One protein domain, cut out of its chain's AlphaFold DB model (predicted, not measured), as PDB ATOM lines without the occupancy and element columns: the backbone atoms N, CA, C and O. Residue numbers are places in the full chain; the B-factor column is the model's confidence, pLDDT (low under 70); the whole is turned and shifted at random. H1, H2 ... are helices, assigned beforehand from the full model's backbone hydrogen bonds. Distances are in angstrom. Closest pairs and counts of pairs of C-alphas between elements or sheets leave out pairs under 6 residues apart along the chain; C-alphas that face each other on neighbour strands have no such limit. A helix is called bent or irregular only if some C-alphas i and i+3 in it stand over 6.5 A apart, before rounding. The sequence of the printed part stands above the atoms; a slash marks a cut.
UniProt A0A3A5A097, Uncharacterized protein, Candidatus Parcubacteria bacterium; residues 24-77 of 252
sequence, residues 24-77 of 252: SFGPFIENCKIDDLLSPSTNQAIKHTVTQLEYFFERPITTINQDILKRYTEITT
ATOM      1  N   SER A  24     -33.406 -41.517  40.261       81.38
ATOM      2  CA  SER A  24     -34.179 -42.541  40.969       81.38
ATOM      3  C   SER A  24     -35.677 -42.551  40.674       81.38
ATOM      4  O   SER A  24     -36.328 -43.529  41.007       81.38
ATOM      5  N   PHE A  25     -36.234 -41.517  40.033       89.12
ATOM      6  CA  PHE A  25     -37.623 -41.519  39.531       89.12
ATOM      7  C   PHE A  25     -37.752 -42.107  38.113       89.12
ATOM      8  O   PHE A  25     -38.862 -42.214  37.568       89.12
ATOM      9  N   GLY A  26     -36.616 -42.509  37.535       89.31
ATOM     10  CA  GLY A  26     -36.475 -43.040  36.189       89.31
ATOM     11  C   GLY A  26     -36.559 -41.972  35.082       89.31
ATOM     12  O   GLY A  26     -36.936 -40.822  35.337       89.31
ATOM     13  N   PRO A  27     -36.189 -42.350  33.848       91.12
ATOM     14  CA  PRO A  27     -36.114 -41.441  32.709       91.12
ATOM     15  C   PRO A  27     -37.466 -41.217  32.022       91.12
ATOM     16  O   PRO A  27     -38.362 -42.051  32.077       91.12
ATOM     17  N   PHE A  28     -37.599 -40.119  31.278       90.31
ATOM     18  CA  PHE A  28     -38.702 -39.994  30.325       90.31
ATOM     19  C   PHE A  28     -38.524 -40.968  29.161       90.31
ATOM     20  O   PHE A  28     -37.450 -41.047  28.565       90.31
ATOM     21  N   ILE A  29     -39.596 -41.687  28.826       90.19
ATOM     22  CA  ILE A  29     -39.628 -42.653  27.728       90.19
ATOM     23  C   ILE A  29     -40.875 -42.397  26.894       90.19
ATOM     24  O   ILE A  29     -41.976 -42.247  27.421       90.19
ATOM     25  N   GLU A  30     -40.699 -42.368  25.578       86.56
ATOM     26  CA  GLU A  30     -41.801 -42.331  24.624       86.56
ATOM     27  C   GLU A  30     -42.308 -43.751  24.355       86.56
ATOM     28  O   GLU A  30     -41.515 -44.681  24.212       86.56
ATOM     29  N   ASN A  31     -43.625 -43.921  24.214       85.88
ATOM     30  CA  ASN A  31     -44.233 -45.235  23.968       85.88
ATOM     31  C   ASN A  31     -43.665 -45.956  22.736       85.88
ATOM     32  O   ASN A  31     -43.539 -47.176  22.752       85.88
ATOM     33  N   CYS A  32     -43.292 -45.218  21.686       81.69
ATOM     34  CA  CYS A  32     -42.715 -45.790  20.468       81.69
ATOM     35  C   CYS A  32     -41.318 -46.402  20.669       81.69
ATOM     36  O   CYS A  32     -40.883 -47.166  19.819       81.69
ATOM     37  N   LYS A  33     -40.632 -46.098  21.779       88.44
ATOM     38  CA  LYS A  33     -39.275 -46.585  22.081       88.44
ATOM     39  C   LYS A  33     -39.261 -47.812  22.994       88.44
ATOM     40  O   LYS A  33     -38.191 -48.298  23.343       88.44
ATOM     41  N   ILE A  34     -40.425 -48.308  23.421       90.38
ATOM     42  CA  ILE A  34     -40.509 -49.446  24.351       90.38
ATOM     43  C   ILE A  34     -39.905 -50.708  23.730       90.38
ATOM     44  O   ILE A  34     -39.141 -51.403  24.395       90.38
ATOM     45  N   ASP A  35     -40.210 -50.987  22.465       90.19
ATOM     46  CA  ASP A  35     -39.730 -52.206  21.808       90.19
ATOM     47  C   ASP A  35     -38.203 -52.168  21.624       90.19
ATOM     48  O   ASP A  35     -37.521 -53.161  21.881       90.19
ATOM     49  N   ASP A  36     -37.648 -50.989  21.319       89.00
ATOM     50  CA  ASP A  36     -36.201 -50.768  21.240       89.00
ATOM     51  C   ASP A  36     -35.501 -51.043  22.582       89.00
ATOM     52  O   ASP A  36     -34.421 -51.633  22.600       89.00
ATOM     53  N   LEU A  37     -36.120 -50.652  23.705       88.88
ATOM     54  CA  LEU A  37     -35.583 -50.846  25.060       88.88
ATOM     55  C   LEU A  37     -35.581 -52.313  25.509       88.88
ATOM     56  O   LEU A  37     -34.750 -52.694  26.332       88.88
ATOM     57  N   LEU A  38     -36.513 -53.119  24.996       88.75
ATOM     58  CA  LEU A  38     -36.614 -54.549  25.302       88.75
ATOM     59  C   LEU A  38     -35.749 -55.413  24.373       88.75
ATOM     60  O   LEU A  38     -35.520 -56.590  24.655       88.75
ATOM     61  N   SER A  39     -35.259 -54.839  23.275       86.50
ATOM     62  CA  SER A  39     -34.389 -55.518  22.320       86.50
ATOM     63  C   SER A  39     -32.900 -55.350  22.670       86.50
ATOM     64  O   SER A  39     -32.492 -54.311  23.199       86.50
ATOM     65  N   PRO A  40     -32.033 -56.332  22.356       81.06
ATOM     66  CA  PRO A  40     -30.590 -56.154  22.468       81.06
ATOM     67  C   PRO A  40     -30.110 -55.026  21.539       81.06
ATOM     68  O   PRO A  40     -30.056 -55.193  20.324       81.06
ATOM     69  N   SER A  41     -29.738 -53.879  22.109       80.38
ATOM     70  CA  SER A  41     -29.285 -52.711  21.344       80.38
ATOM     71  C   SER A  41     -27.806 -52.399  21.577       80.38
ATOM     72  O   SER A  41     -27.298 -52.437  22.701       80.38
ATOM     73  N   THR A  42     -27.093 -52.040  20.508       79.12
ATOM     74  CA  THR A  42     -25.722 -51.506  20.580       79.12
ATOM     75  C   THR A  42     -25.693 -49.994  20.807       79.12
ATOM     76  O   THR A  42     -24.640 -49.461  21.157       79.12
ATOM     77  N   ASN A  43     -26.835 -49.310  20.677       88.75
ATOM     78  CA  ASN A  43     -26.941 -47.865  20.837       88.75
ATOM     79  C   ASN A  43     -26.678 -47.451  22.296       88.75
ATOM     80  O   ASN A  43     -27.373 -47.873  23.222       88.75
ATOM     81  N   GLN A  44     -25.680 -46.592  22.500       87.50
ATOM     82  CA  GLN A  44     -25.257 -46.148  23.828       87.50
ATOM     83  C   GLN A  44     -26.339 -45.357  24.578       87.50
ATOM     84  O   GLN A  44     -26.445 -45.493  25.796       87.50
ATOM     85  N   ALA A  45     -27.168 -44.578  23.876       86.12
ATOM     86  CA  ALA A  45     -28.270 -43.847  24.497       86.12
ATOM     87  C   ALA A  45     -29.336 -44.809  25.044       86.12
ATOM     88  O   ALA A  45     -29.766 -44.660  26.185       86.12
ATOM     89  N   ILE A  46     -29.678 -45.850  24.274       87.81
ATOM     90  CA  ILE A  46     -30.613 -46.902  24.705       87.81
ATOM     91  C   ILE A  46     -30.053 -47.628  25.930       87.81
ATOM     92  O   ILE A  46     -30.761 -47.784  26.921       87.81
ATOM     93  N   LYS A  47     -28.763 -47.988  25.922       89.38
ATOM     94  CA  LYS A  47     -28.105 -48.613  27.082       89.38
ATOM     95  C   LYS A  47     -28.171 -47.742  28.337       89.38
ATOM     96  O   LYS A  47     -28.446 -48.260  29.412       89.38
ATOM     97  N   HIS A  48     -27.955 -46.431  28.209       90.38
ATOM     98  CA  HIS A  48     -28.056 -45.516  29.346       90.38
ATOM     99  C   HIS A  48     -29.476 -45.480  29.928       90.38
ATOM    100  O   HIS A  48     -29.644 -45.611  31.140       90.38
ATOM    101  N   THR A  49     -30.498 -45.373  29.073       91.44
ATOM    102  CA  THR A  49     -31.906 -45.425  29.497       91.44
ATOM    103  C   THR A  49     -32.248 -46.758  30.161       91.44
ATOM    104  O   THR A  49     -32.912 -46.763  31.196       91.44
ATOM    105  N   VAL A  50     -31.754 -47.878  29.624       92.56
ATOM    106  CA  VAL A  50     -31.906 -49.208  30.230       92.56
ATOM    107  C   VAL A  50     -31.313 -49.234  31.637       92.56
ATOM    108  O   VAL A  50     -32.020 -49.592  32.571       92.56
ATOM    109  N   THR A  51     -30.080 -48.764  31.838       92.19
ATOM    110  CA  THR A  51     -29.466 -48.715  33.176       92.19
ATOM    111  C   THR A  51     -30.262 -47.850  34.158       92.19
ATOM    112  O   THR A  51     -30.412 -48.208  35.326       92.19
ATOM    113  N   GLN A  52     -30.816 -46.722  33.706       92.62
ATOM    114  CA  GLN A  52     -31.675 -45.883  34.548       92.62
ATOM    115  C   GLN A  52     -32.987 -46.585  34.920       92.62
ATOM    116  O   GLN A  52     -33.452 -46.446  36.052       92.62
ATOM    117  N   LEU A  53     -33.580 -47.345  33.995       94.06
ATOM    118  CA  LEU A  53     -34.763 -48.155  34.277       94.06
ATOM    119  C   LEU A  53     -34.452 -49.281  35.256       94.06
ATOM    120  O   LEU A  53     -35.207 -49.465  36.202       94.06
ATOM    121  N   GLU A  54     -33.347 -49.998  35.072       94.00
ATOM    122  CA  GLU A  54     -32.935 -51.068  35.984       94.00
ATOM    123  C   GLU A  54     -32.728 -50.543  37.402       94.00
ATOM    124  O   GLU A  54     -33.177 -51.155  38.369       94.00
ATOM    125  N   TYR A  55     -32.124 -49.359  37.522       93.69
ATOM    126  CA  TYR A  55     -31.989 -48.670  38.797       93.69
ATOM    127  C   TYR A  55     -33.349 -48.240  39.376       93.69
ATOM    128  O   TYR A  55     -33.606 -48.462  40.556       93.69
ATOM    129  N   PHE A  56     -34.254 -47.679  38.562       95.00
ATOM    130  CA  PHE A  56     -35.605 -47.309  39.009       95.00
ATOM    131  C   PHE A  56     -36.421 -48.522  39.469       95.00
ATOM    132  O   PHE A  56     -37.101 -48.441  40.490       95.00
ATOM    133  N   PHE A  57     -36.380 -49.633  38.732       95.50
ATOM    134  CA  PHE A  57     -37.133 -50.851  39.032       95.50
ATOM    135  C   PHE A  57     -36.447 -51.758  40.054       95.50
ATOM    136  O   PHE A  57     -37.100 -52.671  40.558       95.50
ATOM    137  N   GLU A  58     -35.171 -51.504  40.363       94.75
ATOM    138  CA  GLU A  58     -34.296 -52.362  41.177       94.75
ATOM    139  C   GLU A  58     -34.229 -53.804  40.649       94.75
ATOM    140  O   GLU A  58     -34.149 -54.770  41.411       94.75
ATOM    141  N   ARG A  59     -34.321 -53.963  39.324       94.19
ATOM    142  CA  ARG A  59     -34.374 -55.264  38.646       94.19
ATOM    143  C   ARG A  59     -33.773 -55.179  37.245       94.19
ATOM    144  O   ARG A  59     -33.890 -54.128  36.619       94.19
ATOM    145  N   PRO A  60     -33.205 -56.277  36.715       94.25
ATOM    146  CA  PRO A  60     -32.728 -56.319  35.336       94.25
ATOM    147  C   PRO A  60     -33.852 -56.055  34.328       94.25
ATOM    148  O   PRO A  60     -34.980 -56.528  34.521       94.25
ATOM    149  N   ILE A  61     -33.535 -55.385  33.216       92.31
ATOM    150  CA  ILE A  61     -34.510 -55.047  32.163       92.31
ATOM    151  C   ILE A  61     -35.146 -56.295  31.547       92.31
ATOM    152  O   ILE A  61     -36.301 -56.271  31.142       92.31
ATOM    153  N   THR A  62     -34.435 -57.424  31.574       91.75
ATOM    154  CA  THR A  62     -34.918 -58.734  31.109       91.75
ATOM    155  C   THR A  62     -36.111 -59.267  31.905       91.75
ATOM    156  O   THR A  62     -36.815 -60.152  31.428       91.75
ATOM    157  N   THR A  63     -36.357 -58.740  33.108       93.88
ATOM    158  CA  THR A  63     -37.522 -59.087  33.941       93.88
ATOM    159  C   THR A  63     -38.716 -58.153  33.720       93.88
ATOM    160  O   THR A  63     -39.796 -58.382  34.267       93.88
ATOM    161  N   ILE A  64     -38.529 -57.091  32.933       94.31
ATOM    162  CA  ILE A  64     -39.516 -56.048  32.678       94.31
ATOM    163  C   ILE A  64     -40.151 -56.319  31.316       94.31
ATOM    164  O   ILE A  64     -39.465 -56.438  30.306       94.31
ATOM    165  N   ASN A  65     -41.478 -56.407  31.278       94.19
ATOM    166  CA  ASN A  65     -42.221 -56.619  30.040       94.19
ATOM    167  C   ASN A  65     -42.819 -55.313  29.493       94.19
ATOM    168  O   ASN A  65     -42.814 -54.262  30.143       94.19
ATOM    169  N   GLN A  66     -43.383 -55.404  28.287       95.31
ATOM    170  CA  GLN A  66     -43.990 -54.271  27.591       95.31
ATOM    171  C   GLN A  66     -45.110 -53.608  28.410       95.31
ATOM    172  O   GLN A  66     -45.241 -52.388  28.398       95.31
ATOM    173  N   ASP A  67     -45.896 -54.383  29.161       95.69
ATOM    174  CA  ASP A  67     -47.014 -53.859  29.951       95.69
ATOM    175  C   ASP A  67     -46.553 -53.053  31.169       95.69
ATOM    176  O   ASP A  67     -47.170 -52.037  31.503       95.69
ATOM    177  N   ILE A  68     -45.458 -53.461  31.819       96.88
ATOM    178  CA  ILE A  68     -44.828 -52.686  32.896       96.88
ATOM    179  C   ILE A  68     -44.328 -51.347  32.345       96.88
ATOM    180  O   ILE A  68     -44.595 -50.306  32.948       96.88
ATOM    181  N   LEU A  69     -43.661 -51.352  31.186       96.19
ATOM    182  CA  LEU A  69     -43.171 -50.122  30.558       96.19
ATOM    183  C   LEU A  69     -44.310 -49.217  30.076       96.19
ATOM    184  O   LEU A  69     -44.232 -48.008  30.266       96.19
ATOM    185  N   LYS A  70     -45.409 -49.773  29.552       95.69
ATOM    186  CA  LYS A  70     -46.614 -48.995  29.208       95.69
ATOM    187  C   LYS A  70     -47.238 -48.330  30.436       95.69
ATOM    188  O   LYS A  70     -47.649 -47.178  30.368       95.69
ATOM    189  N   ARG A  71     -47.304 -49.022  31.579       96.50
ATOM    190  CA  ARG A  71     -47.763 -48.399  32.836       96.50
ATOM    191  C   ARG A  71     -46.777 -47.352  33.341       96.50
ATOM    192  O   ARG A  71     -47.203 -46.334  33.874       96.50
ATOM    193  N   TYR A  72     -45.478 -47.573  33.160       96.12
ATOM    194  CA  TYR A  72     -44.452 -46.598  33.510       96.12
ATOM    195  C   TYR A  72     -44.604 -45.295  32.725       96.12
ATOM    196  O   TYR A  72     -44.589 -44.221  33.329       96.12
ATOM    197  N   THR A  73     -44.784 -45.371  31.406       94.69
ATOM    198  CA  THR A  73     -44.989 -44.191  30.557       94.69
ATOM    199  C   THR A  73     -46.322 -43.506  30.850       94.69
ATOM    200  O   THR A  73     -46.373 -42.280  30.864       94.69
ATOM    201  N   GLU A  74     -47.372 -44.268  31.181       94.25
ATOM    202  CA  GLU A  74     -48.686 -43.744  31.585       94.25
ATOM    203  C   GLU A  74     -48.590 -42.757  32.761       94.25
ATOM    204  O   GLU A  74     -49.263 -41.727  32.759       94.25
ATOM    205  N   ILE A  75     -47.741 -43.049  33.753       93.88
ATOM    206  CA  ILE A  75     -47.598 -42.220  34.959       93.88
ATOM    207  C   ILE A  75     -46.287 -41.438  35.026       93.88
ATOM    208  O   ILE A  75     -46.025 -40.821  36.053       93.88
ATOM    209  N   THR A  76     -45.446 -41.454  33.991       92.94
ATOM    210  CA  THR A  76     -44.218 -40.642  33.923       92.94
ATOM    211  C   THR A  76     -44.479 -39.427  33.048       92.94
ATOM    212  O   THR A  76     -44.152 -39.392  31.866       92.94
ATOM    213  N   THR A  77     -45.105 -38.421  33.648       90.25
ATOM    214  CA  THR A  77     -45.501 -37.170  33.002       90.25
ATOM    215  C   THR A  77     -44.698 -36.009  33.580       90.25
ATOM    216  O   THR A  77     -43.951 -36.160  34.548       90.25
TER     217      THR A  77
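What this domain is: This is residues 24 to 77 of the 252 residues of an uncharacterized protein of Candidatus Parcubacteria bacterium (UniProt A0A3A5A097). Three helices form a small triangle, with the short H1 at one corner touching both of the others, while H2 and H3 stand apart from each other. The unnamed opening stretch, residues 24 to 30, runs through the gap between H2 and H3 on one side of the domain, and the link of residues 58 to 65 joins H2 to H3 on the other side. The printed part has 54 residues with three named helices, H1, H2 and H3 in that order along the chain, and no named strand; its class is all helix. The whole is compact, with a radius of gyration of the C-alphas of 10.0 A, and rounded, spanning 28 by 22 by 18 A.

Where its parts are: The printed part begins with residues 24 to 30, which belong to no named element. H1 then takes residues 31 to 38, with C-alpha 31 at (-44.233, -45.235, 23.968) and 12.1 A from first to last C-alpha. It is irregular: the C-alphas of Cys 32 and Asp 35 are 7.2 A apart, against about 5 A in a regular helix. After a tight link of 5 residues comes H2, residues 44 to 57, the longest helix with 14 residues; it begins at C-alpha 44 at (-25.257, -46.148, 23.828) and measures 19.9 A. A short link of 8 residues leads to H3, residues 66 to 75, which is 14.6 A long and ends at C-alpha 75 at (-47.598, -42.220, 34.959).

How they stand to each other: H1 touches H2, and their lines are about perpendicular at 90 degrees. Their closest C-alphas, those of Leu 37 and Ile 46, are 6.4 A apart, and H2 touches H1 with residues 46 to 50 alone. H1 also touches H3, with the closest C-alphas, those of Asn 31 and Thr 73, 6.7 A apart. H1 and H3 run opposite ways at a steep tilt of 42 degrees, and their centres are 10.6 A apart. H2 and H3 are apart, though they follow each other in the chain. In H2 and H3 every O i to N i+4 pair is within hydrogen-bond range; in H1 this holds for 2 of 4 pairs, beside 4 of 5 O i to N i+3 pairs.

The domain as a whole: The two C-alphas farthest apart, those of Thr 42 and Ile 75, are 27.8 A from each other, and the C-alphas of Ser 24 and Thr 77, the first and last printed, are 14.8 A apart. The printed part has no cut, and neither link between the helices is long. The mean pLDDT of the printed part is 90.9, and no printed residue of this model is under 70.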